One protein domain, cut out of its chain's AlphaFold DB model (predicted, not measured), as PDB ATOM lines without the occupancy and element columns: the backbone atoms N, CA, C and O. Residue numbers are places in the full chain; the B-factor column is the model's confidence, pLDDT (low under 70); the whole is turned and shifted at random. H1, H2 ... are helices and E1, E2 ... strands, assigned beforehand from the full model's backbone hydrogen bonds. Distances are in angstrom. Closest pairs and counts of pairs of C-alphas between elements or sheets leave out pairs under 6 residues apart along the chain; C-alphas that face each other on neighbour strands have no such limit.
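What this domain is: This is residues 3 to 215 of the 300 residues of an uncharacterized protein of Apolygus lucorum (UniProt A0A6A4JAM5). The model is a closed barrel of six antiparallel strands, E4 to E9, with the small sheet E1 E3 E2 beside it, the short helices H3 and H4 on its outside and long loops between strands. H6 ends the named elements away from the barrel and grazes the small sheet. The printed part has 213 residues, with six named helices and nine named strands in the order E1 H1 E2 E3 H2 H3 E4 E5 H4 H5 E6 E7 E8 E9 H6. The class is mixed, helices and strands, with under half of the residues in named elements. It is compact and rounded, with a radius of gyration of the C-alphas of 17.3 A and spans of 42 by 41 by 38 A.

How they stand to each other: Begin at edge strand E1, residues 3 to 5, antiparallel to inner strand E3, residues 44 to 48, where N 46 and O 3 are 2.8 A apart. E2, residues 24 to 29, forms an antiparallel hairpin with E3; look at N 25 and O 47, 2.7 A. E1, H1, residues 16 to 19, and E2 make a split strand-helix-strand unit, its two strands running the same way with E3 between, and a right-handed crossover. Round the barrel run E4, residues 88 to 94, E5, 108 to 116, E6, 148 to 153, E9, 195 to 200, E8, 174 to 181, and E7, 168 to 171, back to E4. Within hydrogen-bond range are N 112 and O 90 of E5 and E4, 2.8 A, and N 170 and O 89 of E7 and E4, 2.8 A. E7 E8 E9 are a meander, each the antiparallel neighbour of the one before; with E6, whose neighbour is E9, they make a Greek key. H3, residues 76 to 83, is outside the barrel at a height of 9.3 A, Asn 82 and Pro 116 of E5 having the closest C-alphas, 6.8 A. H4, residues 119 to 124, is outside at 8.2 A, closest at C-alphas Tyr 119 and Cys 150 of E6, 5.2 A; H5, residues 126 to 129, is on the barrel too. H2, residues 66 to 69, is on the barrel and only just touches H6, residues 205 to 214, with 3 pairs of C-alphas within 8 A, the closest Val 67 and Pro 206, 5.7 A. In H3, H4 and H6 every O i to N i+4 pair is within hydrogen-bond range; H1, H2 and H5 are too short for one.

Where its parts are: Find C-alpha 3 at (-47.989, -21.002, -31.191), where E1 begins. E5 runs 25.0 A and E8 20.4 A; H6 runs 14.2 A to C-alpha 214 at (-44.041, -17.528, -49.546).

The domain as a whole: The farthest C-alphas, Pro 101 and Ile 214, are 54.0 A apart, and the printed part has no cut. Long links include E4 to E5 and H5 to E6. Confidence is under 70 in 59 residues, among them 3 to 22 and 96 to 106.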
ATOM      1  N   PHE A   3     -48.339 -21.242 -32.593       49.41
ATOM      2  CA  PHE A   3     -47.989 -21.002 -31.191       49.41
ATOM      3  C   PHE A   3     -46.591 -20.405 -31.123       49.41
ATOM      4  O   PHE A   3     -45.703 -20.840 -31.850       49.41
ATOM      5  N   LEU A   4     -46.393 -19.417 -30.256       46.19
ATOM      6  CA  LEU A   4     -45.093 -18.791 -30.048       46.19
ATOM      7  C   LEU A   4     -44.469 -19.381 -28.789       46.19
ATOM      8  O   LEU A   4     -45.039 -19.246 -27.711       46.19
ATOM      9  N   ILE A   5     -43.333 -20.066 -28.920       47.38
ATOM     10  CA  ILE A   5     -42.618 -20.661 -27.782       47.38
ATOM     11  C   ILE A   5     -41.114 -20.487 -28.000       47.38
ATOM     12  O   ILE A   5     -40.641 -20.430 -29.132       47.38
ATOM     13  N   ARG A   6     -40.348 -20.407 -26.911       36.31
ATOM     14  CA  ARG A   6     -38.883 -20.406 -26.932       36.31
ATOM     15  C   ARG A   6     -38.334 -21.830 -26.764       36.31
ATOM     16  O   ARG A   6     -38.842 -22.597 -25.949       36.31
ATOM     17  N   ARG A   7     -37.281 -22.197 -27.507       35.06
ATOM     18  CA  ARG A   7     -36.666 -23.535 -27.427       35.06
ATOM     19  C   ARG A   7     -35.729 -23.633 -26.213       35.06
ATOM     20  O   ARG A   7     -34.669 -23.023 -26.189       35.06
ATOM     21  N   GLY A   8     -36.151 -24.409 -25.219       36.25
ATOM     22  CA  GLY A   8     -35.375 -24.766 -24.022       36.25
ATOM     23  C   GLY A   8     -36.092 -25.753 -23.094       36.25
ATOM     24  O   GLY A   8     -35.692 -25.910 -21.950       36.25
ATOM     25  N   LEU A   9     -37.170 -26.392 -23.558       37.97
ATOM     26  CA  LEU A   9     -38.094 -27.155 -22.722       37.97
ATOM     27  C   LEU A   9     -38.134 -28.608 -23.206       37.97
ATOM     28  O   LEU A   9     -38.531 -28.881 -24.340       37.97
ATOM     29  N   GLY A  10     -37.688 -29.535 -22.361       36.47
ATOM     30  CA  GLY A  10     -37.901 -30.966 -22.561       36.47
ATOM     31  C   GLY A  10     -39.371 -31.302 -22.311       36.47
ATOM     32  O   GLY A  10     -39.915 -30.947 -21.271       36.47
ATOM     33  N   LEU A  11     -40.027 -31.958 -23.267       40.12
ATOM     34  CA  LEU A  11     -41.404 -32.440 -23.136       40.12
ATOM     35  C   LEU A  11     -41.404 -33.796 -22.406       40.12
ATOM     36  O   LEU A  11     -41.186 -34.824 -23.041       40.12
ATOM     37  N   GLU A  12     -41.647 -33.834 -21.092       40.34
ATOM     38  CA  GLU A  12     -42.049 -35.087 -20.420       40.34
ATOM     39  C   GLU A  12     -43.557 -35.348 -20.567       40.34
ATOM     40  O   GLU A  12     -44.378 -34.445 -20.705       40.34
ATOM     41  N   ARG A  13     -43.937 -36.626 -20.526       40.62
ATOM     42  CA  ARG A  13     -45.255 -37.153 -20.924       40.62
ATOM     43  C   ARG A  13     -46.440 -36.851 -19.987       40.62
ATOM     44  O   ARG A  13     -47.535 -37.320 -20.272       40.62
ATOM     45  N   ASN A  14     -46.286 -36.066 -18.919       33.53
ATOM     46  CA  ASN A  14     -47.308 -35.958 -17.856       33.53
ATOM     47  C   ASN A  14     -48.156 -34.667 -17.856       33.53
ATOM     48  O   ASN A  14     -48.805 -34.354 -16.861       33.53
ATOM     49  N   SER A  15     -48.191 -33.900 -18.949       41.94
ATOM     50  CA  SER A  15     -48.933 -32.627 -19.003       41.94
ATOM     51  C   SER A  15     -50.371 -32.779 -19.519       41.94
ATOM     52  O   SER A  15     -50.742 -33.814 -20.060       41.94
ATOM     53  N   VAL A  16     -51.189 -31.725 -19.436       42.31
ATOM     54  CA  VAL A  16     -52.536 -31.637 -20.051       42.31
ATOM     55  C   VAL A  16     -52.540 -31.968 -21.561       42.31
ATOM     56  O   VAL A  16     -53.571 -32.378 -22.090       42.31
ATOM     57  N   PHE A  17     -51.394 -31.903 -22.250       40.84
ATOM     58  CA  PHE A  17     -51.250 -32.370 -23.636       40.84
ATOM     59  C   PHE A  17     -51.307 -33.901 -23.769       40.84
ATOM     60  O   PHE A  17     -51.624 -34.405 -24.838       40.84
ATOM     61  N   SER A  18     -51.082 -34.663 -22.695       45.91
ATOM     62  CA  SER A  18     -51.411 -36.097 -22.675       45.91
ATOM     63  C   SER A  18     -52.921 -36.333 -22.791       45.91
ATOM     64  O   SER A  18     -53.350 -37.321 -23.378       45.91
ATOM     65  N   ARG A  19     -53.743 -35.401 -22.280       51.34
ATOM     66  CA  ARG A  19     -55.208 -35.460 -22.409       51.34
ATOM     67  C   ARG A  19     -55.690 -34.933 -23.757       51.34
ATOM     68  O   ARG A  19     -56.712 -35.386 -24.257       51.34
ATOM     69  N   VAL A  20     -54.961 -33.983 -24.341       53.12
ATOM     70  CA  VAL A  20     -55.231 -33.416 -25.667       53.12
ATOM     71  C   VAL A  20     -53.979 -33.645 -26.509       53.12
ATOM     72  O   VAL A  20     -53.118 -32.776 -26.515       53.12
ATOM     73  N   ASN A  21     -53.848 -34.823 -27.136       59.28
ATOM     74  CA  ASN A  21     -52.677 -35.284 -27.911       59.28
ATOM     75  C   ASN A  21     -52.211 -34.266 -28.975       59.28
ATOM     76  O   ASN A  21     -52.488 -34.392 -30.166       59.28
ATOM     77  N   LEU A  22     -51.481 -33.246 -28.545       64.69
ATOM     78  CA  LEU A  22     -51.073 -32.110 -29.353       64.69
ATOM     79  C   LEU A  22     -49.571 -32.214 -29.588       64.69
ATOM     80  O   LEU A  22     -48.761 -31.774 -28.780       64.69
ATOM     81  N   HIS A  23     -49.195 -32.804 -30.716       75.12
ATOM     82  CA  HIS A  23     -47.795 -32.931 -31.099       75.12
ATOM     83  C   HIS A  23     -47.438 -31.817 -32.094       75.12
ATOM     84  O   HIS A  23     -48.156 -31.625 -33.087       75.12
ATOM     85  N   PRO A  24     -46.370 -31.035 -31.838       78.94
ATOM     86  CA  PRO A  24     -45.874 -30.100 -32.831       78.94
ATOM     87  C   PRO A  24     -45.301 -30.893 -34.008       78.94
ATOM     88  O   PRO A  24     -44.480 -31.787 -33.826       78.94
ATOM     89  N   ASN A  25     -45.741 -30.551 -35.212       85.25
ATOM     90  CA  ASN A  25     -45.231 -31.109 -36.458       85.25
ATOM     91  C   ASN A  25     -43.862 -30.503 -36.801       85.25
ATOM     92  O   ASN A  25     -42.956 -31.189 -37.261       85.25
ATOM     93  N   SER A  26     -43.693 -29.204 -36.540       86.00
ATOM     94  CA  SER A  26     -42.422 -28.512 -36.739       86.00
ATOM     95  C   SER A  26     -42.264 -27.315 -35.802       86.00
ATOM     96  O   SER A  26     -43.235 -26.758 -35.279       86.00
ATOM     97  N   VAL A  27     -41.006 -26.929 -35.589       88.12
ATOM     98  CA  VAL A  27     -40.612 -25.730 -34.844       88.12
ATOM     99  C   VAL A  27     -39.736 -24.892 -35.762       88.12
ATOM    100  O   VAL A  27     -38.677 -25.358 -36.180       88.12
ATOM    101  N   ILE A  28     -40.163 -23.670 -36.065       88.81
ATOM    102  CA  ILE A  28     -39.397 -22.728 -36.882       88.81
ATOM    103  C   ILE A  28     -38.921 -21.591 -35.988       88.81
ATOM    104  O   ILE A  28     -39.717 -20.801 -35.485       88.81
ATOM    105  N   VAL A  29     -37.612 -21.533 -35.775       89.31
ATOM    106  CA  VAL A  29     -36.951 -20.459 -35.030       89.31
ATOM    107  C   VAL A  29     -36.707 -19.284 -35.974       89.31
ATOM    108  O   VAL A  29     -36.453 -19.495 -37.160       89.31
ATOM    109  N   HIS A  30     -36.781 -18.054 -35.469       88.25
ATOM    110  CA  HIS A  30     -36.445 -16.883 -36.273       88.25
ATOM    111  C   HIS A  30     -34.998 -16.966 -36.796       88.25
ATOM    112  O   HIS A  30     -34.077 -17.258 -36.037       88.25
ATOM    113  N   GLU A  31     -34.769 -16.664 -38.076       88.50
ATOM    114  CA  GLU A  31     -33.461 -16.831 -38.746       88.50
ATOM    115  C   GLU A  31     -32.330 -16.003 -38.107       88.50
ATOM    116  O   GLU A  31     -31.166 -16.395 -38.114       88.50
ATOM    117  N   LYS A  32     -32.685 -14.853 -37.522       90.00
ATOM    118  CA  LYS A  32     -31.757 -13.947 -36.824       90.00
ATOM    119  C   LYS A  32     -31.598 -14.262 -35.337       90.00
ATOM    120  O   LYS A  32     -30.870 -13.543 -34.659       90.00
ATOM    121  N   CYS A  33     -32.276 -15.292 -34.826       88.12
ATOM    122  CA  CYS A  33     -32.113 -15.724 -33.444       88.12
ATOM    123  C   CYS A  33     -30.672 -16.191 -33.244       88.12
ATOM    124  O   CYS A  33     -30.235 -17.176 -33.844       88.12
ATOM    125  N   LYS A  34     -29.934 -15.496 -32.383       84.50
ATOM    126  CA  LYS A  34     -28.579 -15.884 -32.001       84.50
ATOM    127  C   LYS A  34     -28.593 -16.405 -30.578       84.50
ATOM    128  O   LYS A  34     -29.275 -15.874 -29.713       84.50
ATOM    129  N   TRP A  35     -27.785 -17.426 -30.323       69.69
ATOM    130  CA  TRP A  35     -27.595 -17.954 -28.971       69.69
ATOM    131  C   TRP A  35     -26.874 -16.966 -28.039       69.69
ATOM    132  O   TRP A  35     -26.892 -17.112 -26.821       69.69
ATOM    133  N   THR A  36     -26.213 -15.971 -28.631       67.69
ATOM    134  CA  THR A  36     -25.405 -14.959 -27.953       67.69
ATOM    135  C   THR A  36     -26.251 -13.977 -27.127       67.69
ATOM    136  O   THR A  36     -27.466 -14.086 -27.033       67.69
ATOM    137  N   TYR A  37     -25.593 -12.950 -26.586       67.81
ATOM    138  CA  TYR A  37     -26.122 -11.806 -25.821       67.81
ATOM    139  C   TYR A  37     -27.262 -10.994 -26.466       67.81
ATOM    140  O   TYR A  37     -27.712  -9.994 -25.894       67.81
ATOM    141  N   ASP A  38     -27.687 -11.375 -27.666       79.44
ATOM    142  CA  ASP A  38     -28.718 -10.673 -28.402       79.44
ATOM    143  C   ASP A  38     -30.070 -11.275 -28.037       79.44
ATOM    144  O   ASP A  38     -30.354 -12.435 -28.326       79.44
ATOM    145  N   LEU A  39     -30.877 -10.491 -27.327       84.19
ATOM    146  CA  LEU A  39     -32.241 -10.882 -26.997       84.19
ATOM    147  C   LEU A  39     -33.193 -10.625 -28.160       84.19
ATOM    148  O   LEU A  39     -34.335 -11.084 -28.112       84.19
ATOM    149  N   GLU A  40     -32.753  -9.886 -29.179       87.06
ATOM    150  CA  GLU A  40     -33.556  -9.675 -30.365       87.06
ATOM    151  C   GLU A  40     -33.807 -11.012 -31.058       87.06
ATOM    152  O   GLU A  40     -32.927 -11.863 -31.187       87.06
ATOM    153  N   TYR A  41     -35.039 -11.187 -31.527       88.88
ATOM    154  CA  TYR A  41     -35.443 -12.365 -32.286       88.88
ATOM    155  C   TYR A  41     -35.432 -13.684 -31.497       88.88
ATOM    156  O   TYR A  41     -35.486 -14.752 -32.104       88.88
ATOM    157  N   ASP A  42     -35.418 -13.632 -30.162       87.62
ATOM    158  CA  ASP A  42     -35.454 -14.817 -29.295       87.62
ATOM    159  C   ASP A  42     -36.871 -15.415 -29.191       87.62
ATOM    160  O   ASP A  42     -37.533 -15.387 -28.149       87.62
ATOM    161  N   TRP A  43     -37.378 -15.903 -30.323       88.50
ATOM    162  CA  TRP A  43     -38.705 -16.495 -30.450       88.50
ATOM    163  C   TRP A  43     -38.760 -17.535 -31.577       88.50
ATOM    164  O   TRP A  43     -37.943 -17.547 -32.502       88.50
ATOM    165  N   ALA A  44     -39.739 -18.433 -31.491       89.12
ATOM    166  CA  ALA A  44     -40.007 -19.447 -32.501       89.12
ATOM    167  C   ALA A  44     -41.513 -19.678 -32.655       89.12
ATOM    168  O   ALA A  44     -42.300 -19.372 -31.757       89.12
ATOM    169  N   VAL A  45     -41.896 -20.244 -33.795       87.44
ATOM    170  CA  VAL A  45     -43.259 -20.668 -34.112       87.44
ATOM    171  C   VAL A  45     -43.342 -22.183 -34.114       87.44
ATOM    172  O   VAL A  45     -42.511 -22.863 -34.711       87.44
ATOM    173  N   LEU A  46     -44.379 -22.708 -33.473       88.06
ATOM    174  CA  LEU A  46     -44.724 -24.116 -33.510       88.06
ATOM    175  C   LEU A  46     -45.922 -24.321 -34.423       88.06
ATOM    176  O   LEU A  46     -46.977 -23.701 -34.243       88.06
ATOM    177  N   PHE A  47     -45.746 -25.231 -35.373       84.12
ATOM    178  CA  PHE A  47     -46.816 -25.736 -36.213       84.12
ATOM    179  C   PHE A  47     -47.352 -27.003 -35.583       84.12
ATOM    180  O   PHE A  47     -46.640 -27.994 -35.452       84.12
ATOM    181  N   MET A  48     -48.618 -26.976 -35.197       82.81
ATOM    182  CA  MET A  48     -49.294 -28.153 -34.665       82.81
ATOM    183  C   MET A  48     -49.812 -29.015 -35.811       82.81
ATOM    184  O   MET A  48     -50.321 -28.476 -36.794       82.81
ATOM    185  N   GLN A  49     -49.710 -30.341 -35.670       81.81
ATOM    186  CA  GLN A  49     -50.261 -31.287 -36.651       81.81
ATOM    187  C   GLN A  49     -51.780 -31.134 -36.786       81.81
ATOM    188  O   GLN A  49     -52.325 -31.197 -37.884       81.81
ATOM    189  N   PHE A  50     -52.449 -30.881 -35.664       79.56
ATOM    190  CA  PHE A  50     -53.884 -30.663 -35.608       79.56
ATOM    191  C   PHE A  50     -54.154 -29.245 -35.128       79.56
ATOM    192  O   PHE A  50     -53.564 -28.781 -34.147       79.56
ATOM    193  N   ALA A  51     -55.065 -28.549 -35.809       74.69
ATOM    194  CA  ALA A  51     -55.698 -27.395 -35.200       74.69
ATOM    195  C   ALA A  51     -56.511 -27.938 -34.020       74.69
ATOM    196  O   ALA A  51     -57.374 -28.790 -34.238       74.69
ATOM    197  N   PRO A  52     -56.230 -27.527 -32.775       69.06
ATOM    198  CA  PRO A  52     -57.077 -27.945 -31.678       69.06
ATOM    199  C   PRO A  52     -58.488 -27.437 -31.996       69.06
ATOM    200  O   PRO A  52     -58.650 -26.241 -32.240       69.06
ATOM    201  N   ASN A  53     -59.460 -28.352 -32.104       63.56
ATOM    202  CA  ASN A  53     -60.830 -28.036 -32.511       63.56
ATOM    203  C   ASN A  53     -61.384 -26.967 -31.572       63.56
ATOM    204  O   ASN A  53     -61.772 -27.228 -30.434       63.56
ATOM    205  N   ALA A  54     -61.346 -25.732 -32.055       62.00
ATOM    206  CA  ALA A  54     -61.622 -24.547 -31.282       62.00
ATOM    207  C   ALA A  54     -63.111 -24.232 -31.351       62.00
ATOM    208  O   ALA A  54     -63.445 -23.103 -31.663       62.00
ATOM    209  N   PHE A  55     -64.006 -25.200 -31.121       56.88
ATOM    210  CA  PHE A  55     -65.365 -24.870 -30.694       56.88
ATOM    211  C   PHE A  55     -66.204 -26.085 -30.273       56.88
ATOM    212  O   PHE A  55     -66.194 -27.094 -30.977       56.88
ATOM    213  N   PRO A  56     -67.028 -25.950 -29.216       63.44
ATOM    214  CA  PRO A  56     -66.837 -25.116 -28.030       63.44
ATOM    215  C   PRO A  56     -66.047 -25.905 -26.974       63.44
ATOM    216  O   PRO A  56     -66.576 -26.813 -26.338       63.44
ATOM    217  N   ASN A  57     -64.774 -25.555 -26.757       73.50
ATOM    218  CA  ASN A  57     -64.004 -26.084 -25.630       73.50
ATOM    219  C   ASN A  57     -63.637 -24.934 -24.675       73.50
ATOM    220  O   ASN A  57     -62.764 -24.135 -25.003       73.50
ATOM    221  N   PRO A  58     -64.245 -24.837 -23.478       77.69
ATOM    222  CA  PRO A  58     -63.974 -23.744 -22.537       77.69
ATOM    223  C   PRO A  58     -62.545 -23.765 -21.970       77.69
ATOM    224  O   PRO A  58     -62.110 -22.804 -21.332       77.69
ATOM    225  N   LEU A  59     -61.807 -24.859 -22.172       78.06
ATOM    226  CA  LEU A  59     -60.422 -24.996 -21.735       78.06
ATOM    227  C   LEU A  59     -59.435 -24.509 -22.798       78.06
ATOM    228  O   LEU A  59     -58.317 -24.135 -22.446       78.06
ATOM    229  N   LEU A  60     -59.837 -24.489 -24.072       81.12
ATOM    230  CA  LEU A  60     -58.960 -24.193 -25.194       81.12
ATOM    231  C   LEU A  60     -59.517 -23.051 -26.041       81.12
ATOM    232  O   LEU A  60     -60.565 -23.162 -26.666       81.12
ATOM    233  N   ASN A  61     -58.763 -21.958 -26.093       81.31
ATOM    234  CA  ASN A  61     -59.083 -20.816 -26.929       81.31
ATOM    235  C   ASN A  61     -57.816 -20.297 -27.610       81.31
ATOM    236  O   ASN A  61     -56.700 -20.531 -27.139       81.31
ATOM    237  N   THR A  62     -57.997 -19.588 -28.718       82.06
ATOM    238  CA  THR A  62     -56.916 -18.891 -29.408       82.06
ATOM    239  C   THR A  62     -56.936 -17.418 -29.040       82.06
ATOM    240  O   THR A  62     -57.977 -16.861 -28.699       82.06
ATOM    241  N   MET A  63     -55.770 -16.780 -29.095       82.44
ATOM    242  CA  MET A  63     -55.683 -15.330 -28.994       82.44
ATOM    243  C   MET A  63     -55.085 -14.783 -30.274       82.44
ATOM    244  O   MET A  63     -54.042 -15.281 -30.708       82.44
ATOM    245  N   PRO A  64     -55.711 -13.765 -30.877       76.25
ATOM    246  CA  PRO A  64     -55.156 -13.159 -32.064       76.25
ATOM    247  C   PRO A  64     -53.847 -12.450 -31.715       76.25
ATOM    248  O   PRO A  64     -53.775 -11.647 -30.776       76.25
ATOM    249  N   ALA A  65     -52.814 -12.724 -32.510       70.62
ATOM    250  CA  ALA A  65     -51.655 -11.855 -32.567       70.62
ATOM    251  C   ALA A  65     -52.093 -10.532 -33.232       70.62
ATOM    252  O   ALA A  65     -52.713 -10.574 -34.298       70.62
ATOM    253  N   PRO A  66     -51.774  -9.360 -32.653       65.00
ATOM    254  CA  PRO A  66     -52.191  -8.055 -33.163       65.00
ATOM    255  C   PRO A  66     -51.852  -7.875 -34.649       65.00
ATOM    256  O   PRO A  66     -52.649  -7.340 -35.416       65.00
ATOM    257  N   VAL A  67     -50.702  -8.421 -35.038       64.50
ATOM    258  CA  VAL A  67     -50.121  -8.484 -36.382       64.50
ATOM    259  C   VAL A  67     -51.101  -8.887 -37.486       64.50
ATOM    260  O   VAL A  67     -50.994  -8.389 -38.601       64.50
ATOM    261  N   LEU A  68     -52.067  -9.760 -37.195       60.34
ATOM    262  CA  LEU A  68     -52.963 -10.316 -38.212       60.34
ATOM    263  C   LEU A  68     -54.131  -9.389 -38.587       60.34
ATOM    264  O   LEU A  68     -54.888  -9.710 -39.496       60.34
ATOM    265  N   HIS A  69     -54.285  -8.241 -37.921       60.25
ATOM    266  CA  HIS A  69     -55.427  -7.345 -38.126       60.25
ATOM    267  C   HIS A  69     -55.119  -6.083 -38.951       60.25
ATOM    268  O   HIS A  69     -55.917  -5.152 -38.943       60.25
ATOM    269  N   GLY A  70     -53.974  -6.017 -39.641       55.12
ATOM    270  CA  GLY A  70     -53.677  -4.931 -40.590       55.12
ATOM    271  C   GLY A  70     -53.477  -3.540 -39.975       55.12
ATOM    272  O   GLY A  70     -53.321  -2.565 -40.703       55.12
ATOM    273  N   TYR A  71     -53.453  -3.418 -38.646       57.72
ATOM    274  CA  TYR A  71     -53.118  -2.156 -37.996       57.72
ATOM    275  C   TYR A  71     -51.630  -1.857 -38.215       57.72
ATOM    276  O   TYR A  71     -50.775  -2.691 -37.917       57.72
ATOM    277  N   ALA A  72     -51.308  -0.667 -38.727       53.84
ATOM    278  CA  ALA A  72     -49.939  -0.166 -38.740       53.84
ATOM    279  C   ALA A  72     -49.495   0.008 -37.285       53.84
ATOM    280  O   ALA A  72     -49.907   0.937 -36.592       53.84
ATOM    281  N   PHE A  73     -48.730  -0.953 -36.779       57.34
ATOM    282  CA  PHE A  73     -48.342  -0.925 -35.385       57.34
ATOM    283  C   PHE A  73     -47.147  -0.005 -35.162       57.34
ATOM    284  O   PHE A  73     -45.979  -0.320 -35.442       57.34
ATOM    285  N   ASP A  74     -47.492   1.139 -34.604       63.09
ATOM    286  CA  ASP A  74     -46.589   2.163 -34.131       63.09
ATOM    287  C   ASP A  74     -46.503   2.130 -32.589       63.09
ATOM    288  O   ASP A  74     -47.351   1.557 -31.892       63.09
ATOM    289  N   ASP A  75     -45.452   2.739 -32.044       68.75
ATOM    290  CA  ASP A  75     -45.204   2.918 -30.611       68.75
ATOM    291  C   ASP A  75     -46.353   3.678 -29.909       68.75
ATOM    292  O   ASP A  75     -46.498   3.623 -28.685       68.75
ATOM    293  N   THR A  76     -47.264   4.277 -30.684       73.31
ATOM    294  CA  THR A  76     -48.570   4.791 -30.243       73.31
ATOM    295  C   THR A  76     -49.392   3.786 -29.438       73.31
ATOM    296  O   THR A  76     -50.050   4.193 -28.480       73.31
ATOM    297  N   ARG A  77     -49.341   2.476 -29.734       75.81
ATOM    298  CA  ARG A  77     -50.098   1.479 -28.949       75.81
ATOM    299  C   ARG A  77     -49.559   1.313 -27.527       75.81
ATOM    300  O   ARG A  77     -50.348   1.153 -26.599       75.81
ATOM    301  N   LEU A  78     -48.245   1.389 -27.331       72.94
ATOM    302  CA  LEU A  78     -47.661   1.357 -25.985       72.94
ATOM    303  C   LEU A  78     -47.997   2.618 -25.211       72.94
ATOM    304  O   LEU A  78     -48.399   2.543 -24.050       72.94
ATOM    305  N   ASN A  79     -47.890   3.767 -25.879       81.88
ATOM    306  CA  ASN A  79     -48.304   5.038 -25.302       81.88
ATOM    307  C   ASN A  79     -49.772   4.971 -24.881       81.88
ATOM    308  O   ASN A  79     -50.094   5.362 -23.767       81.88
ATOM    309  N   PHE A  80     -50.635   4.369 -25.697       85.00
ATOM    310  CA  PHE A  80     -52.037   4.144 -25.366       85.00
ATOM    311  C   PHE A  80     -52.228   3.229 -24.148       85.00
ATOM    312  O   PHE A  80     -53.000   3.572 -23.253       85.00
ATOM    313  N   ILE A  81     -51.515   2.095 -24.072       84.88
ATOM    314  CA  ILE A  81     -51.549   1.192 -22.908       84.88
ATOM    315  C   ILE A  81     -51.143   1.944 -21.638       84.88
ATOM    316  O   ILE A  81     -51.836   1.854 -20.622       84.88
ATOM    317  N   ASN A  82     -50.060   2.719 -21.701       84.00
ATOM    318  CA  ASN A  82     -49.544   3.461 -20.557       84.00
ATOM    319  C   ASN A  82     -50.451   4.641 -20.158       84.00
ATOM    320  O   ASN A  82     -50.737   4.824 -18.973       84.00
ATOM    321  N   GLN A  83     -50.938   5.417 -21.128       89.12
ATOM    322  CA  GLN A  83     -51.817   6.570 -20.905       89.12
ATOM    323  C   GLN A  83     -53.171   6.138 -20.346       89.12
ATOM    324  O   GLN A  83     -53.648   6.716 -19.374       89.12
ATOM    325  N   ARG A  84     -53.774   5.085 -20.911       89.06
ATOM    326  CA  ARG A  84     -55.074   4.568 -20.460       89.06
ATOM    327  C   ARG A  84     -54.980   3.571 -19.311       89.06
ATOM    328  O   ARG A  84     -56.004   3.033 -18.901       89.06
ATOM    329  N   LYS A  85     -53.770   3.307 -18.806       88.75
ATOM    330  CA  LYS A  85     -53.507   2.357 -17.713       88.75
ATOM    331  C   LYS A  85     -54.168   0.997 -17.959       88.75
ATOM    332  O   LYS A  85     -54.753   0.397 -17.055       88.75
ATOM    333  N   ILE A  86     -54.070   0.513 -19.200       91.50
ATOM    334  CA  ILE A  86     -54.649  -0.771 -19.602       91.50
ATOM    335  C   ILE A  86     -53.981  -1.876 -18.802       91.50
ATOM    336  O   ILE A  86     -52.757  -1.955 -18.715       91.50
ATOM    337  N   ILE A  87     -54.805  -2.739 -18.217       93.00
ATOM    338  CA  ILE A  87     -54.313  -3.847 -17.416       93.00
ATOM    339  C   ILE A  87     -53.846  -4.963 -18.344       93.00
ATOM    340  O   ILE A  87     -54.621  -5.479 -19.154       93.00
ATOM    341  N   CYS A  88     -52.589  -5.351 -18.175       95.50
ATOM    342  CA  CYS A  88     -51.977  -6.460 -18.882       95.50
ATOM    343  C   CYS A  88     -51.673  -7.607 -17.924       95.50
ATOM    344  O   CYS A  88     -51.532  -7.417 -16.709       95.50
ATOM    345  N   TYR A  89     -51.568  -8.808 -18.486       96.00
ATOM    346  CA  TYR A  89     -51.291 -10.014 -17.727       96.00
ATOM    347  C   TYR A  89     -50.243 -10.886 -18.399       96.00
ATOM    348  O   TYR A  89     -50.264 -11.043 -19.616       96.00
ATOM    349  N   VAL A  90     -49.403 -11.519 -17.590       95.69
ATOM    350  CA  VAL A  90     -48.635 -12.704 -17.986       95.69
ATOM    351  C   VAL A  90     -49.286 -13.899 -17.304       95.69
ATOM    352  O   VAL A  90     -49.525 -13.868 -16.098       95.69
ATOM    353  N   ALA A  91     -49.627 -14.929 -18.074       90.38
ATOM    354  CA  ALA A  91     -50.214 -16.153 -17.543       90.38
ATOM    355  C   ALA A  91     -49.302 -17.341 -17.848       90.38
ATOM    356  O   ALA A  91     -48.953 -17.572 -19.004       90.38
ATOM    357  N   THR A  92     -48.954 -18.089 -16.809       89.56
ATOM    358  CA  THR A  92     -47.986 -19.191 -16.847       89.56
ATOM    359  C   THR A  92     -48.474 -20.364 -15.993       89.56
ATOM    360  O   THR A  92     -49.485 -20.257 -15.289       89.56
ATOM    361  N   ILE A  93     -47.740 -21.471 -16.030       84.12
ATOM    362  CA  ILE A  93     -47.833 -22.541 -15.038       84.12
ATOM    363  C   ILE A  93     -46.658 -22.344 -14.085       84.12
ATOM    364  O   ILE A  93     -45.509 -22.527 -14.481       84.12
ATOM    365  N   GLY A  94     -46.955 -21.937 -12.853       74.12
ATOM    366  CA  GLY A  94     -45.935 -21.689 -11.846       74.12
ATOM    367  C   GLY A  94     -45.188 -22.968 -11.504       74.12
ATOM    368  O   GLY A  94     -45.807 -23.973 -11.144       74.12
ATOM    369  N   GLN A  95     -43.864 -22.911 -11.593       73.44
ATOM    370  CA  GLN A  95     -42.979 -23.987 -11.167       73.44
ATOM    371  C   GLN A  95     -42.277 -23.582  -9.877       73.44
ATOM    372  O   GLN A  95     -41.696 -22.504  -9.819       73.44
ATOM    373  N   GLN A  96     -42.351 -24.461  -8.869       67.69
ATOM    374  CA  GLN A  96     -41.567 -24.452  -7.624       67.69
ATOM    375  C   GLN A  96     -41.050 -23.063  -7.205       67.69
ATOM    376  O   GLN A  96     -39.847 -22.831  -7.140       67.69
ATOM    377  N   MET A  97     -41.960 -22.125  -6.937       65.12
ATOM    378  CA  MET A  97     -41.561 -20.811  -6.439       65.12
ATOM    379  C   MET A  97     -41.195 -20.941  -4.959       65.12
ATOM    380  O   MET A  97     -42.056 -21.230  -4.122       65.12
ATOM    381  N   GLU A  98     -39.922 -20.741  -4.629       60.41
ATOM    382  CA  GLU A  98     -39.462 -20.646  -3.247       60.41
ATOM    383  C   GLU A  98     -39.725 -19.230  -2.725       60.41
ATOM    384  O   GLU A  98     -39.341 -18.230  -3.329       60.41
ATOM    385  N   GLY A  99     -40.422 -19.104  -1.598       57.09
ATOM    386  CA  GLY A  99     -40.668 -17.774  -1.035       57.09
ATOM    387  C   GLY A  99     -41.580 -17.723   0.174       57.09
ATOM    388  O   GLY A  99     -41.521 -16.759   0.930       57.09
ATOM    389  N   PHE A 100     -42.365 -18.772   0.416       54.69
ATOM    390  CA  PHE A 100     -43.118 -18.905   1.655       54.69
ATOM    391  C   PHE A 100     -42.764 -20.229   2.331       54.69
ATOM    392  O   PHE A 100     -42.968 -21.274   1.713       54.69
ATOM    393  N   PRO A 101     -42.292 -20.220   3.594       55.56
ATOM    394  CA  PRO A 101     -41.777 -21.406   4.289       55.56
ATOM    395  C   PRO A 101     -42.794 -22.551   4.478       55.56
ATOM    396  O   PRO A 101     -42.452 -23.571   5.066       55.56
ATOM    397  N   LYS A 102     -44.035 -22.409   3.989       58.66
ATOM    398  CA  LYS A 102     -45.088 -23.437   4.030       58.66
ATOM    399  C   LYS A 102     -45.965 -23.534   2.769       58.66
ATOM    400  O   LYS A 102     -46.805 -24.422   2.715       58.66
ATOM    401  N   ASN A 103     -45.768 -22.686   1.752       58.09
ATOM    402  CA  ASN A 103     -46.632 -22.650   0.562       58.09
ATOM    403  C   ASN A 103     -45.799 -22.837  -0.708       58.09
ATOM    404  O   ASN A 103     -45.452 -21.868  -1.381       58.09
ATOM    405  N   GLN A 104     -45.479 -24.090  -1.039       64.19
ATOM    406  CA  GLN A 104     -44.990 -24.410  -2.379       64.19
ATOM    407  C   GLN A 104     -46.174 -24.386  -3.345       64.19
ATOM    408  O   GLN A 104     -47.051 -25.247  -3.288       64.19
ATOM    409  N   ILE A 105     -46.195 -23.403  -4.243       63.66
ATOM    410  CA  ILE A 105     -47.111 -23.420  -5.382       63.66
ATOM    411  C   ILE A 105     -46.547 -24.442  -6.374       63.66
ATOM    412  O   ILE A 105     -45.497 -24.213  -6.975       63.66
ATOM    413  N   ARG A 106     -47.216 -25.590  -6.504       69.06
ATOM    414  CA  ARG A 106     -46.886 -26.615  -7.503       69.06
ATOM    415  C   ARG A 106     -47.949 -26.625  -8.593       69.06
ATOM    416  O   ARG A 106     -49.141 -26.606  -8.287       69.06
ATOM    417  N   ASP A 107     -47.496 -26.608  -9.843       71.44
ATOM    418  CA  ASP A 107     -48.281 -26.880 -11.055       71.44
ATOM    419  C   ASP A 107     -49.596 -26.100 -11.166       71.44
ATOM    420  O   ASP A 107     -50.592 -26.558 -11.728       71.44
ATOM    421  N   SER A 108     -49.606 -24.888 -10.614       78.38
ATOM    422  CA  SER A 108     -50.786 -24.037 -10.586       78.38
ATOM    423  C   SER A 108     -50.671 -22.959 -11.645       78.38
ATOM    424  O   SER A 108     -49.605 -22.385 -11.871       78.38
ATOM    425  N   LYS A 109     -51.792 -22.643 -12.292       83.19
ATOM    426  CA  LYS A 109     -51.849 -21.511 -13.211       83.19
ATOM    427  C   LYS A 109     -51.671 -20.213 -12.422       83.19
ATOM    428  O   LYS A 109     -52.504 -19.889 -11.578       83.19
ATOM    429  N   ILE A 110     -50.633 -19.452 -12.749       86.62
ATOM    430  CA  ILE A 110     -50.369 -18.136 -12.161       86.62
ATOM    431  C   ILE A 110     -50.704 -17.062 -13.192       86.62
ATOM    432  O   ILE A 110     -50.469 -17.223 -14.392       86.62
ATOM    433  N   LYS A 111     -51.296 -15.962 -12.723       91.75
ATOM    434  CA  LYS A 111     -51.643 -14.795 -13.533       91.75
ATOM    435  C   LYS A 111     -51.043 -13.547 -12.890       91.75
ATOM    436  O   LYS A 111     -51.595 -13.013 -11.932       91.75
ATOM    437  N   TYR A 112     -49.935 -13.065 -13.442       94.00
ATOM    438  CA  TYR A 112     -49.284 -11.838 -13.000       94.00
ATOM    439  C   TYR A 112     -49.980 -10.634 -13.620       94.00
ATOM    440  O   TYR A 112     -50.154 -10.585 -14.836       94.00
ATOM    441  N   ARG A 113     -50.356  -9.643 -12.809       94.81
ATOM    442  CA  ARG A 113     -50.742  -8.321 -13.317       94.81
ATOM    443  C   ARG A 113     -49.475  -7.508 -13.552       94.81
ATOM    444  O   ARG A 113     -48.690  -7.350 -12.617       94.81
ATOM    445  N   VAL A 114     -49.297  -7.012 -14.773       95.88
ATOM    446  CA  VAL A 114     -48.046  -6.384 -15.218       95.88
ATOM    447  C   VAL A 114     -48.284  -5.010 -15.834       95.88
ATOM    448  O   VAL A 114     -49.372  -4.733 -16.350       95.88
ATOM    449  N   TYR A 115     -47.258  -4.166 -15.780       94.50
ATOM    450  CA  TYR A 115     -47.272  -2.794 -16.278       94.50
ATOM    451  C   TYR A 115     -46.009  -2.492 -17.088       94.50
ATOM    452  O   TYR A 115     -44.952  -3.050 -16.775       94.50
ATOM    453  N   PRO A 116     -46.090  -1.620 -18.110       94.12
ATOM    454  CA  PRO A 116     -44.900  -1.125 -18.785       94.12
ATOM    455  C   PRO A 116     -44.008  -0.393 -17.783       94.12
ATOM    456  O   PRO A 116     -44.485   0.470 -17.044       94.12
ATOM    457  N   ALA A 117     -42.719  -0.710 -17.794       93.06
ATOM    458  CA  ALA A 117     -41.714  -0.066 -16.965       93.06
ATOM    459  C   ALA A 117     -40.711   0.683 -17.847       93.06
ATOM    460  O   ALA A 117     -40.545   0.401 -19.039       93.06
ATOM    461  N   SER A 118     -40.013   1.661 -17.267       91.56
ATOM    462  CA  SER A 118     -38.935   2.322 -18.002       91.56
ATOM    463  C   SER A 118     -37.804   1.327 -18.268       91.56
ATOM    464  O   SER A 118     -37.449   0.518 -17.413       91.56
ATOM    465  N   TYR A 119     -37.187   1.416 -19.445       89.69
ATOM    466  CA  TYR A 119     -36.076   0.537 -19.814       89.69
ATOM    467  C   TYR A 119     -34.922   0.570 -18.794       89.69
ATOM    468  O   TYR A 119     -34.279  -0.446 -18.542       89.69
ATOM    469  N   ASN A 120     -34.699   1.724 -18.158       90.88
ATOM    470  CA  ASN A 120     -33.660   1.909 -17.147       90.88
ATOM    471  C   ASN A 120     -33.882   1.033 -15.902       90.88
ATOM    472  O   ASN A 120     -32.904   0.562 -15.325       90.88
ATOM    473  N   ILE A 121     -35.139   0.765 -15.523       92.44
ATOM    474  CA  ILE A 121     -35.464  -0.131 -14.401       92.44
ATOM    475  C   ILE A 121     -34.978  -1.546 -14.719       92.44
ATOM    476  O   ILE A 121     -34.229  -2.124 -13.934       92.44
ATOM    477  N   CYS A 122     -35.295  -2.067 -15.907       91.69
ATOM    478  CA  CYS A 122     -34.775  -3.362 -16.345       91.69
ATOM    479  C   CYS A 122     -33.245  -3.387 -16.336       91.69
ATOM    480  O   CYS A 122     -32.644  -4.266 -15.728       91.69
ATOM    481  N   VAL A 123     -32.593  -2.382 -16.924       88.50
ATOM    482  CA  VAL A 123     -31.123  -2.303 -16.921       88.50
ATOM    483  C   VAL A 123     -30.545  -2.351 -15.501       88.50
ATOM    484  O   VAL A 123     -29.552  -3.043 -15.282       88.50
ATOM    485  N   SER A 124     -31.172  -1.689 -14.523       90.12
ATOM    486  CA  SER A 124     -30.728  -1.753 -13.122       90.12
ATOM    487  C   SER A 124     -30.865  -3.156 -12.507       90.12
ATOM    488  O   SER A 124     -30.046  -3.564 -11.684       90.12
ATOM    489  N   HIS A 125     -31.836  -3.939 -12.981       90.62
ATOM    490  CA  HIS A 125     -32.114  -5.312 -12.557       90.62
ATOM    491  C   HIS A 125     -31.491  -6.386 -13.464       90.62
ATOM    492  O   HIS A 125     -31.746  -7.569 -13.263       90.62
ATOM    493  N   ILE A 126     -30.655  -6.015 -14.442       88.06
ATOM    494  CA  ILE A 126     -30.121  -6.935 -15.465       88.06
ATOM    495  C   ILE A 126     -29.463  -8.189 -14.870       88.06
ATOM    496  O   ILE A 126     -29.619  -9.291 -15.391       88.06
ATOM    497  N   HIS A 127     -28.777  -8.028 -13.740       86.00
ATOM    498  CA  HIS A 127     -28.073  -9.091 -13.027       86.00
ATOM    499  C   HIS A 127     -29.017 -10.119 -12.373       86.00
ATOM    500  O   HIS A 127     -28.588 -11.229 -12.064       86.00
ATOM    501  N   LEU A 128     -30.297  -9.778 -12.184       88.38
ATOM    502  CA  LEU A 128     -31.312 -10.646 -11.575       88.38
ATOM    503  C   LEU A 128     -31.942 -11.625 -12.569       88.38
ATOM    504  O   LEU A 128     -32.532 -12.621 -12.161       88.38
ATOM    505  N   TYR A 129     -31.846 -11.357 -13.869       86.62
ATOM    506  CA  TYR A 129     -32.422 -12.213 -14.912       86.62
ATOM    507  C   TYR A 129     -31.425 -12.596 -16.010       86.62
ATOM    508  O   TYR A 129     -31.775 -13.312 -16.950       86.62
ATOM    509  N   CYS A 130     -30.176 -12.142 -15.909       80.75
ATOM    510  CA  CYS A 130     -29.105 -12.592 -16.774       80.75
ATOM    511  C   CYS A 130     -27.798 -12.763 -15.986       80.75
ATOM    512  O   CYS A 130     -27.213 -11.764 -15.561       80.75
ATOM    513  N   PRO A 131     -27.322 -14.003 -15.775       72.06
ATOM    514  CA  PRO A 131     -26.061 -14.227 -15.078       72.06
ATOM    515  C   PRO A 131     -24.902 -13.597 -15.864       72.06
ATOM    516  O   PRO A 131     -24.923 -13.583 -17.095       72.06
ATOM    517  N   GLU A 132     -23.873 -13.099 -15.168       69.25
ATOM    518  CA  GLU A 132     -22.739 -12.367 -15.779       69.25
ATOM    519  C   GLU A 132     -22.017 -13.155 -16.886       69.25
ATOM    520  O   GLU A 132     -21.424 -12.572 -17.791       69.25
ATOM    521  N   GLN A 133     -22.102 -14.486 -16.831       66.44
ATOM    522  CA  GLN A 133     -21.556 -15.406 -17.829       66.44
ATOM    523  C   GLN A 133     -22.323 -15.362 -19.163       66.44
ATOM    524  O   GLN A 133     -21.743 -15.624 -20.209       66.44
ATOM    525  N   ILE A 134     -23.623 -15.044 -19.121       65.00
ATOM    526  CA  ILE A 134     -24.548 -15.043 -20.269       65.00
ATOM    527  C   ILE A 134     -24.906 -13.624 -20.704       65.00
ATOM    528  O   ILE A 134     -25.315 -13.438 -21.839       65.00
ATOM    529  N   CYS A 135     -24.735 -12.614 -19.850       68.50
ATOM    530  CA  CYS A 135     -24.785 -11.207 -20.233       68.50
ATOM    531  C   CYS A 135     -23.450 -10.541 -19.920       68.50
ATOM    532  O   CYS A 135     -23.256 -10.008 -18.830       68.50
ATOM    533  N   HIS A 136     -22.532 -10.539 -20.891       61.00
ATOM    534  CA  HIS A 136     -21.313  -9.745 -20.790       61.00
ATOM    535  C   HIS A 136     -21.650  -8.275 -20.506       61.00
ATOM    536  O   HIS A 136     -22.626  -7.719 -21.028       61.00
ATOM    537  N   LYS A 137     -20.811  -7.639 -19.678       64.19
ATOM    538  CA  LYS A 137     -20.955  -6.248 -19.229       64.19
ATOM    539  C   LYS A 137     -21.049  -5.294 -20.428       64.19
ATOM    540  O   LYS A 137     -20.036  -4.866 -20.962       64.19
ATOM    541  N   GLY A 138     -22.271  -4.934 -20.827       62.94
ATOM    542  CA  GLY A 138     -22.532  -3.829 -21.758       62.94
ATOM    543  C   GLY A 138     -23.429  -4.124 -22.960       62.94
ATOM    544  O   GLY A 138     -23.903  -3.168 -23.568       62.94
ATOM    545  N   HIS A 139     -23.746  -5.384 -23.279       73.38
ATOM    546  CA  HIS A 139     -24.580  -5.701 -24.455       73.38
ATOM    547  C   HIS A 139     -26.030  -5.197 -24.356       73.38
ATOM    548  O   HIS A 139     -26.676  -4.954 -25.366       73.38
ATOM    549  N   TRP A 140     -26.534  -4.921 -23.154       75.81
ATOM    550  CA  TRP A 140     -27.850  -4.295 -22.983       75.81
ATOM    551  C   TRP A 140     -27.933  -2.880 -23.579       75.81
ATOM    552  O   TRP A 140     -29.031  -2.382 -23.834       75.81
ATOM    553  N   LYS A 141     -26.790  -2.213 -23.807       80.25
ATOM    554  CA  LYS A 141     -26.744  -0.900 -24.467       80.25
ATOM    555  C   LYS A 141     -27.069  -0.994 -25.955       80.25
ATOM    556  O   LYS A 141     -27.514  -0.004 -26.527       80.25
ATOM    557  N   THR A 142     -26.843  -2.157 -26.571       80.62
ATOM    558  CA  THR A 142     -27.063  -2.366 -28.006       80.62
ATOM    559  C   THR A 142     -28.454  -2.898 -28.322       80.62
ATOM    560  O   THR A 142     -28.809  -2.941 -29.493       80.62
ATOM    561  N   TRP A 143     -29.248  -3.291 -27.320       83.56
ATOM    562  CA  TRP A 143     -30.588  -3.810 -27.572       83.56
ATOM    563  C   TRP A 143     -31.493  -2.745 -28.178       83.56
ATOM    564  O   TRP A 143     -31.642  -1.625 -27.670       83.56
ATOM    565  N   ASN A 144     -32.164  -3.132 -29.252       86.31
ATOM    566  CA  ASN A 144     -33.132  -2.293 -29.912       86.31
ATOM    567  C   ASN A 144     -34.395  -2.151 -29.053       86.31
ATOM    568  O   ASN A 144     -35.256  -3.033 -29.007       86.31
ATOM    569  N   LYS A 145     -34.553  -0.975 -28.437       85.19
ATOM    570  CA  LYS A 145     -35.738  -0.590 -27.647       85.19
ATOM    571  C   LYS A 145     -37.052  -0.662 -28.435       85.19
ATOM    572  O   LYS A 145     -38.121  -0.655 -27.838       85.19
ATOM    573  N   LYS A 146     -36.997  -0.737 -29.771       85.19
ATOM    574  CA  LYS A 146     -38.183  -0.946 -30.613       85.19
ATOM    575  C   LYS A 146     -38.619  -2.410 -30.685       85.19
ATOM    576  O   LYS A 146     -39.716  -2.647 -31.177       85.19
ATOM    577  N   ARG A 147     -37.797  -3.367 -30.239       87.69
ATOM    578  CA  ARG A 147     -38.054  -4.823 -30.276       87.69
ATOM    579  C   ARG A 147     -38.176  -5.428 -28.882       87.69
ATOM    580  O   ARG A 147     -38.990  -6.326 -28.687       87.69
ATOM    581  N   ILE A 148     -37.405  -4.916 -27.928       90.62
ATOM    582  CA  ILE A 148     -37.404  -5.370 -26.539       90.62
ATOM    583  C   ILE A 148     -38.022  -4.297 -25.647       90.62
ATOM    584  O   ILE A 148     -37.621  -3.134 -25.699       90.62
ATOM    585  N   GLU A 149     -38.968  -4.697 -24.803       92.06
ATOM    586  CA  GLU A 149     -39.606  -3.813 -23.826       92.06
ATOM    587  C   GLU A 149     -39.371  -4.280 -22.394       92.06
ATOM    588  O   GLU A 149     -39.209  -5.472 -22.128       92.06
ATOM    589  N   CYS A 150     -39.413  -3.317 -21.475       93.94
ATOM    590  CA  CYS A 150     -39.333  -3.550 -20.044       93.94
ATOM    591  C   CYS A 150     -40.723  -3.514 -19.414       93.94
ATOM    592  O   CYS A 150     -41.507  -2.595 -19.661       93.94
ATOM    593  N   TRP A 151     -41.004  -4.504 -18.576       96.12
ATOM    594  CA  TRP A 151     -42.256  -4.631 -17.845       96.12
ATOM    595  C   TRP A 151     -41.974  -4.983 -16.393       96.12
ATOM    596  O   TRP A 151     -40.924  -5.531 -16.074       96.12
ATOM    597  N   GLU A 152     -42.913  -4.680 -15.512       95.31
ATOM    598  CA  GLU A 152     -42.837  -5.026 -14.095       95.31
ATOM    599  C   GLU A 152     -44.159  -5.600 -13.602       95.31
ATOM    600  O   GLU A 152     -45.231  -5.336 -14.155       95.31
ATOM    601  N   THR A 153     -44.087  -6.422 -12.562       94.44
ATOM    602  CA  THR A 153     -45.270  -6.950 -11.887       94.44
ATOM    603  C   THR A 153     -45.802  -5.952 -10.864       94.44
ATOM    604  O   THR A 153     -45.071  -5.136 -10.304       94.44
ATOM    605  N   ARG A 154     -47.107  -6.019 -10.577       91.19
ATOM    606  CA  ARG A 154     -47.684  -5.274  -9.453       91.19
ATOM    607  C   ARG A 154     -46.995  -5.687  -8.149       91.19
ATOM    608  O   ARG A 154     -46.742  -6.872  -7.920       91.19
ATOM    609  N   ALA A 155     -46.819  -4.727  -7.246       84.12
ATOM    610  CA  ALA A 155     -46.389  -4.993  -5.880       84.12
ATOM    611  C   ALA A 155     -47.190  -6.142  -5.236       84.12
ATOM    612  O   ALA A 155     -48.417  -6.205  -5.372       84.12
ATOM    613  N   ARG A 156     -46.478  -7.020  -4.514       81.81
ATOM    614  CA  ARG A 156     -47.017  -8.182  -3.778       81.81
ATOM    615  C   ARG A 156     -47.641  -9.298  -4.635       81.81
ATOM    616  O   ARG A 156     -48.352 -10.134  -4.088       81.81
ATOM    617  N   ILE A 157     -47.410  -9.313  -5.951       81.31
ATOM    618  CA  ILE A 157     -47.784 -10.447  -6.824       81.31
ATOM    619  C   ILE A 157     -46.585 -11.375  -7.092       81.31
ATOM    620  O   ILE A 157     -46.783 -12.555  -7.374       81.31
ATOM    621  N   GLY A 158     -45.362 -10.854  -6.973       86.50
ATOM    622  CA  GLY A 158     -44.127 -11.610  -7.168       86.50
ATOM    623  C   GLY A 158     -43.451 -11.357  -8.499       86.50
ATOM    624  O   GLY A 158     -43.961 -10.603  -9.325       86.50
ATOM    625  N   ALA A 159     -42.292 -11.970  -8.692       91.31
ATOM    626  CA  ALA A 159     -41.526 -11.882  -9.924       91.31
ATOM    627  C   ALA A 159     -42.087 -12.820 -11.004       91.31
ATOM    628  O   ALA A 159     -42.459 -13.954 -10.710       91.31
ATOM    629  N   VAL A 160     -42.083 -12.363 -12.261       94.06
ATOM    630  CA  VAL A 160     -42.067 -13.286 -13.407       94.06
ATOM    631  C   VAL A 160     -40.695 -13.953 -13.415       94.06
ATOM    632  O   VAL A 160     -39.679 -13.272 -13.228       94.06
ATOM    633  N   CYS A 161     -40.655 -15.262 -13.633       92.31
ATOM    634  CA  CYS A 161     -39.443 -16.058 -13.468       92.31
ATOM    635  C   CYS A 161     -38.933 -16.651 -14.779       92.31
ATOM    636  O   CYS A 161     -39.624 -16.671 -15.791       92.31
ATOM    637  N   ASP A 162     -37.705 -17.164 -14.772       89.62
ATOM    638  CA  ASP A 162     -37.068 -17.726 -15.964       89.62
ATOM    639  C   ASP A 162     -37.851 -18.919 -16.558       89.62
ATOM    640  O   ASP A 162     -37.867 -19.107 -17.770       89.62
ATOM    641  N   HIS A 163     -38.590 -19.681 -15.749       88.88
ATOM    642  CA  HIS A 163     -39.480 -20.727 -16.269       88.88
ATOM    643  C   HIS A 163     -40.714 -20.174 -17.008       88.88
ATOM    644  O   HIS A 163     -41.346 -20.908 -17.760       88.88
ATOM    645  N   ASP A 164     -41.025 -18.882 -16.867       92.50
ATOM    646  CA  ASP A 164     -42.132 -18.210 -17.562       92.50
ATOM    647  C   ASP A 164     -41.739 -17.720 -18.960       92.50
ATOM    648  O   ASP A 164     -42.533 -17.081 -19.652       92.50
ATOM    649  N   LYS A 165     -40.510 -17.991 -19.409       91.38
ATOM    650  CA  LYS A 165     -40.057 -17.610 -20.750       91.38
ATOM    651  C   LYS A 165     -40.935 -18.226 -21.833       91.38
ATOM    652  O   LYS A 165     -41.288 -19.401 -21.807       91.38
ATOM    653  N   GLY A 166     -41.258 -17.410 -22.827       92.31
ATOM    654  CA  GLY A 166     -42.229 -17.719 -23.865       92.31
ATOM    655  C   GLY A 166     -43.664 -17.372 -23.475       92.31
ATOM    656  O   GLY A 166     -44.467 -17.194 -24.384       92.31
ATOM    657  N   ALA A 167     -44.000 -17.202 -22.188       93.69
ATOM    658  CA  ALA A 167     -45.364 -16.868 -21.783       93.69
ATOM    659  C   ALA A 167     -45.842 -15.568 -22.458       93.69
ATOM    660  O   ALA A 167     -45.069 -14.614 -22.596       93.69
ATOM    661  N   PRO A 168     -47.111 -15.502 -22.891       93.38
ATOM    662  CA  PRO A 168     -47.616 -14.349 -23.605       93.38
ATOM    663  C   PRO A 168     -47.928 -13.229 -22.617       93.38
ATOM    664  O   PRO A 168     -48.502 -13.468 -21.549       93.38
ATOM    665  N   ILE A 169     -47.630 -11.996 -23.016       93.75
ATOM    666  CA  ILE A 169     -48.221 -10.829 -22.372       93.75
ATOM    667  C   ILE A 169     -49.511 -10.457 -23.097       93.75
ATOM    668  O   ILE A 169     -49.529 -10.242 -24.310       93.75
ATOM    669  N   VAL A 170     -50.606 -10.407 -22.345       92.50
ATOM    670  CA  VAL A 170     -51.948 -10.190 -22.878       92.50
ATOM    671  C   VAL A 170     -52.526  -8.899 -22.320       92.50
ATOM    672  O   VAL A 170     -52.707  -8.769 -21.111       92.50
ATOM    673  N   CYS A 171     -52.872  -7.971 -23.208       91.38
ATOM    674  CA  CYS A 171     -53.504  -6.697 -22.885       91.38
ATOM    675  C   CYS A 171     -54.832  -6.600 -23.640       91.38
ATOM    676  O   CYS A 171     -54.868  -6.763 -24.858       91.38
ATOM    677  N   ASN A 172     -55.937  -6.345 -22.933       89.12
ATOM    678  CA  ASN A 172     -57.272  -6.224 -23.540       89.12
ATOM    679  C   ASN A 172     -57.618  -7.376 -24.521       89.12
ATOM    680  O   ASN A 172     -58.050  -7.149 -25.650       89.12
ATOM    681  N   GLY A 173     -57.327  -8.620 -24.117       87.00
ATOM    682  CA  GLY A 173     -57.597  -9.823 -24.916       87.00
ATOM    683  C   GLY A 173     -56.665 -10.061 -26.114       87.00
ATOM    684  O   GLY A 173     -56.941 -10.952 -26.913       87.00
ATOM    685  N   ARG A 174     -55.575  -9.297 -26.262       86.38
ATOM    686  CA  ARG A 174     -54.616  -9.423 -27.375       86.38
ATOM    687  C   ARG A 174     -53.204  -9.693 -26.873       86.38
ATOM    688  O   ARG A 174     -52.818  -9.164 -25.832       86.38
ATOM    689  N   VAL A 175     -52.437 -10.494 -27.614       88.25
ATOM    690  CA  VAL A 175     -51.046 -10.834 -27.262       88.25
ATOM    691  C   VAL A 175     -50.096  -9.740 -27.747       88.25
ATOM    692  O   VAL A 175     -49.829  -9.649 -28.937       88.25
ATOM    693  N   GLU A 176     -49.549  -8.917 -26.859       87.56
ATOM    694  CA  GLU A 176     -48.638  -7.830 -27.265       87.56
ATOM    695  C   GLU A 176     -47.190  -8.317 -27.472       87.56
ATOM    696  O   GLU A 176     -46.426  -7.758 -28.263       87.56
ATOM    697  N   GLY A 177     -46.810  -9.394 -26.788       91.06
ATOM    698  CA  GLY A 177     -45.431  -9.857 -26.705       91.06
ATOM    699  C   GLY A 177     -45.302 -11.240 -26.076       91.06
ATOM    700  O   GLY A 177     -46.296 -11.849 -25.668       91.06
ATOM    701  N   VAL A 178     -44.062 -11.696 -25.931       93.44
ATOM    702  CA  VAL A 178     -43.708 -12.899 -25.160       93.44
ATOM    703  C   VAL A 178     -42.583 -12.597 -24.178       93.44
ATOM    704  O   VAL A 178     -41.687 -11.809 -24.482       93.44
ATOM    705  N   VAL A 179     -42.615 -13.227 -23.004       94.62
ATOM    706  CA  VAL A 179     -41.545 -13.123 -22.002       94.62
ATOM    707  C   VAL A 179     -40.249 -13.677 -22.590       94.62
ATOM    708  O   VAL A 179     -40.186 -14.830 -23.011       94.62
ATOM    709  N   ASN A 180     -39.204 -12.856 -22.607       92.25
ATOM    710  CA  ASN A 180     -37.902 -13.194 -23.175       92.25
ATOM    711  C   ASN A 180     -36.880 -13.514 -22.069       92.25
ATOM    712  O   ASN A 180     -36.227 -14.565 -22.088       92.25
ATOM    713  N   ARG A 181     -36.773 -12.633 -21.066       91.94
ATOM    714  CA  ARG A 181     -35.948 -12.824 -19.863       91.94
ATOM    715  C   ARG A 181     -36.709 -12.372 -18.631       91.94
ATOM    716  O   ARG A 181     -37.442 -11.390 -18.687       91.94
ATOM    717  N   ALA A 182     -36.500 -13.084 -17.536       93.50
ATOM    718  CA  ALA A 182     -37.213 -12.923 -16.280       93.50
ATOM    719  C   ALA A 182     -36.342 -13.452 -15.128       93.50
ATOM    720  O   ALA A 182     -35.280 -14.022 -15.385       93.50
ATOM    721  N   ALA A 183     -36.741 -13.226 -13.876       92.12
ATOM    722  CA  ALA A 183     -35.889 -13.483 -12.715       92.12
ATOM    723  C   ALA A 183     -35.357 -14.927 -12.696       92.12
ATOM    724  O   ALA A 183     -36.135 -15.881 -12.804       92.12
ATOM    725  N   VAL A 184     -34.037 -15.104 -12.558       89.75
ATOM    726  CA  VAL A 184     -33.461 -16.451 -12.413       89.75
ATOM    727  C   VAL A 184     -33.921 -17.081 -11.101       89.75
ATOM    728  O   VAL A 184     -34.286 -16.371 -10.167       89.75
ATOM    729  N   PHE A 185     -33.899 -18.412 -11.023       85.19
ATOM    730  CA  PHE A 185     -34.496 -19.177  -9.921       85.19
ATOM    731  C   PHE A 185     -34.168 -18.649  -8.504       85.19
ATOM    732  O   PHE A 185     -35.112 -18.442  -7.747       85.19
ATOM    733  N   PRO A 186     -32.914 -18.288  -8.151       85.94
ATOM    734  CA  PRO A 186     -32.601 -17.732  -6.824       85.94
ATOM    735  C   PRO A 186     -33.308 -16.410  -6.475       85.94
ATOM    736  O   PRO A 186     -33.420 -16.058  -5.304       85.94
ATOM    737  N   TYR A 187     -33.764 -15.664  -7.483       87.50
ATOM    738  CA  TYR A 187     -34.479 -14.392  -7.334       87.50
ATOM    739  C   TYR A 187     -35.967 -14.507  -7.702       87.50
ATOM    740  O   TYR A 187     -36.700 -13.520  -7.642       87.50
ATOM    741  N   CYS A 188     -36.428 -15.701  -8.084       87.69
ATOM    742  CA  CYS A 188     -37.819 -15.987  -8.409       87.69
ATOM    743  C   CYS A 188     -38.655 -16.045  -7.123       87.69
ATOM    744  O   CYS A 188     -38.852 -17.109  -6.543       87.69
ATOM    745  N   ASN A 189     -39.133 -14.886  -6.660       83.56
ATOM    746  CA  ASN A 189     -39.832 -14.774  -5.383       83.56
ATOM    747  C   ASN A 189     -41.258 -14.196  -5.547       83.56
ATOM    748  O   ASN A 189     -41.426 -13.149  -6.178       83.56
ATOM    749  N   PRO A 190     -42.291 -14.811  -4.939       76.94
ATOM    750  CA  PRO A 190     -43.681 -14.345  -4.997       76.94
ATOM    751  C   PRO A 190     -43.954 -13.031  -4.228       76.94
ATOM    752  O   PRO A 190     -45.007 -12.421  -4.389       76.94
ATOM    753  N   GLY A 191     -43.031 -12.575  -3.380       81.69
ATOM    754  CA  GLY A 191     -43.160 -11.357  -2.575       81.69
ATOM    755  C   GLY A 191     -42.475 -10.122  -3.163       81.69
ATOM    756  O   GLY A 191     -42.823  -9.003  -2.784       81.69
ATOM    757  N   ILE A 192     -41.536 -10.300  -4.095       85.88
ATOM    758  CA  ILE A 192     -40.701  -9.211  -4.620       85.88
ATOM    759  C   ILE A 192     -41.084  -8.953  -6.079       85.88
ATOM    760  O   ILE A 192     -40.862  -9.822  -6.923       85.88
ATOM    761  N   PRO A 193     -41.674  -7.789  -6.409       90.31
ATOM    762  CA  PRO A 193     -41.913  -7.437  -7.798       90.31
ATOM    763  C   PRO A 193     -40.570  -7.186  -8.485       90.31
ATOM    764  O   PRO A 193     -39.776  -6.366  -8.027       90.31
ATOM    765  N   LEU A 194     -40.317  -7.896  -9.580       93.12
ATOM    766  CA  LEU A 194     -39.123  -7.711 -10.397       93.12
ATOM    767  C   LEU A 194     -39.522  -7.354 -11.821       93.12
ATOM    768  O   LEU A 194     -40.530  -7.832 -12.353       93.12
ATOM    769  N   SER A 195     -38.705  -6.507 -12.437       94.94
ATOM    770  CA  SER A 195     -38.849  -6.191 -13.849       94.94
ATOM    771  C   SER A 195     -38.343  -7.337 -14.718       94.94
ATOM    772  O   SER A 195     -37.402  -8.042 -14.351       94.94
ATOM    773  N   PHE A 196     -38.921  -7.477 -15.898       95.56
ATOM    774  CA  PHE A 196     -38.601  -8.510 -16.870       95.56
ATOM    775  C   PHE A 196     -38.670  -7.935 -18.288       95.56
ATOM    776  O   PHE A 196     -39.206  -6.849 -18.524       95.56
ATOM    777  N   LEU A 197     -38.097  -8.666 -19.240       94.38
ATOM    778  CA  LEU A 197     -38.005  -8.254 -20.636       94.38
ATOM    779  C   LEU A 197     -38.953  -9.077 -21.492       94.38
ATOM    780  O   LEU A 197     -38.990 -10.307 -21.386       94.38
ATOM    781  N   ILE A 198     -39.651  -8.402 -22.397       93.94
ATOM    782  CA  ILE A 198     -40.470  -9.054 -23.415       93.94
ATOM    783  C   ILE A 198     -39.904  -8.803 -24.809       93.94
ATOM    784  O   ILE A 198     -39.336  -7.746 -25.088       93.94
ATOM    785  N   GLN A 199     -40.114  -9.765 -25.699       92.19
ATOM    786  CA  GLN A 199     -39.977  -9.578 -27.136       92.19
ATOM    787  C   GLN A 199     -41.320  -9.101 -27.692       92.19
ATOM    788  O   GLN A 199     -42.344  -9.778 -27.549       92.19
ATOM    789  N   ARG A 200     -41.311  -7.949 -28.363       88.69
ATOM    790  CA  ARG A 200     -42.467  -7.460 -29.117       88.69
ATOM    791  C   ARG A 200     -42.670  -8.356 -30.327       88.69
ATOM    792  O   ARG A 200     -41.773  -8.515 -31.152       88.69
ATOM    793  N   LEU A 201     -43.871  -8.897 -30.465       83.25
ATOM    794  CA  LEU A 201     -44.230  -9.705 -31.636       83.25
ATOM    795  C   LEU A 201     -44.576  -8.834 -32.841       83.25
ATOM    796  O   LEU A 201     -44.457  -9.228 -33.992       83.25
ATOM    797  N   VAL A 202     -44.996  -7.616 -32.554       78.06
ATOM    798  CA  VAL A 202     -45.670  -6.721 -33.477       78.06
ATOM    799  C   VAL A 202     -44.818  -6.293 -34.678       78.06
ATOM    800  O   VAL A 202     -45.347  -6.123 -35.772       78.06
ATOM    801  N   LYS A 203     -43.505  -6.133 -34.493       73.62
ATOM    802  CA  LYS A 203     -42.588  -5.735 -35.572       73.62
ATOM    803  C   LYS A 203     -42.128  -6.923 -36.422       73.62
ATOM    804  O   LYS A 203     -41.946  -6.769 -37.625       73.62
ATOM    805  N   ASP A 204     -41.983  -8.094 -35.806       74.06
ATOM    806  CA  ASP A 204     -41.137  -9.169 -36.349       74.06
ATOM    807  C   ASP A 204     -41.962 -10.334 -36.873       74.06
ATOM    808  O   ASP A 204     -41.659 -10.917 -37.911       74.06
ATOM    809  N   VAL A 205     -43.066 -10.622 -36.188       77.88
ATOM    810  CA  VAL A 205     -43.982 -11.684 -36.581       77.88
ATOM    811  C   VAL A 205     -44.645 -11.424 -37.939       77.88
ATOM    812  O   VAL A 205     -44.752 -12.395 -38.674       77.88
ATOM    813  N   PRO A 206     -45.055 -10.203 -38.357       76.38
ATOM    814  CA  PRO A 206     -45.675 -10.032 -39.674       76.38
ATOM    815  C   PRO A 206     -44.725 -10.422 -40.804       76.38
ATOM    816  O   PRO A 206     -45.092 -11.205 -41.673       76.38
ATOM    817  N   GLN A 207     -43.495  -9.909 -40.756       75.31
ATOM    818  CA  GLN A 207     -42.472 -10.142 -41.778       75.31
ATOM    819  C   GLN A 207     -42.089 -11.621 -41.845       75.31
ATOM    820  O   GLN A 207     -41.988 -12.198 -42.923       75.31
ATOM    821  N   PHE A 208     -41.950 -12.252 -40.683       78.56
ATOM    822  CA  PHE A 208     -41.663 -13.675 -40.586       78.56
ATOM    823  C   PHE A 208     -42.836 -14.555 -41.036       78.56
ATOM    824  O   PHE A 208     -42.646 -15.529 -41.748       78.56
ATOM    825  N   LEU A 209     -44.078 -14.235 -40.664       76.19
ATOM    826  CA  LEU A 209     -45.234 -15.000 -41.140       76.19
ATOM    827  C   LEU A 209     -45.418 -14.845 -42.653       76.19
ATOM    828  O   LEU A 209     -45.779 -15.815 -43.313       76.19
ATOM    829  N   GLN A 210     -45.129 -13.663 -43.203       76.31
ATOM    830  CA  GLN A 210     -45.117 -13.442 -44.648       76.31
ATOM    831  C   GLN A 210     -44.044 -14.291 -45.338       76.31
ATOM    832  O   GLN A 210     -44.344 -14.943 -46.339       76.31
ATOM    833  N   SER A 211     -42.825 -14.358 -44.788       77.25
ATOM    834  CA  SER A 211     -41.775 -15.215 -45.353       77.25
ATOM    835  C   SER A 211     -42.154 -16.697 -45.307       77.25
ATOM    836  O   SER A 211     -41.839 -17.433 -46.237       77.25
ATOM    837  N   LEU A 212     -42.923 -17.120 -44.300       72.88
ATOM    838  CA  LEU A 212     -43.460 -18.478 -44.215       72.88
ATOM    839  C   LEU A 212     -44.577 -18.766 -45.224       72.88
ATOM    840  O   LEU A 212     -44.668 -19.889 -45.705       72.88
ATOM    841  N   THR A 213     -45.424 -17.788 -45.563       68.56
ATOM    842  CA  THR A 213     -46.468 -17.969 -46.592       68.56
ATOM    843  C   THR A 213     -45.922 -18.039 -48.015       68.56
ATOM    844  O   THR A 213     -46.596 -18.575 -48.889       68.56
ATOM    845  N   ILE A 214     -44.721 -17.501 -48.244       60.94
ATOM    846  CA  ILE A 214     -44.041 -17.528 -49.546       60.94
ATOM    847  C   ILE A 214     -43.289 -18.852 -49.750       60.94
ATOM    848  O   ILE A 214     -42.939 -19.184 -50.882       60.94
ATOM    849  N   LEU A 215     -43.071 -19.641 -48.689       56.09
ATOM    850  CA  LEU A 215     -42.495 -20.973 -48.842       56.09
ATOM    851  C   LEU A 215     -43.411 -21.812 -49.749       56.09
ATOM    852  O   LEU A 215     -44.607 -21.928 -49.450       56.09
TER     853      LEU A 215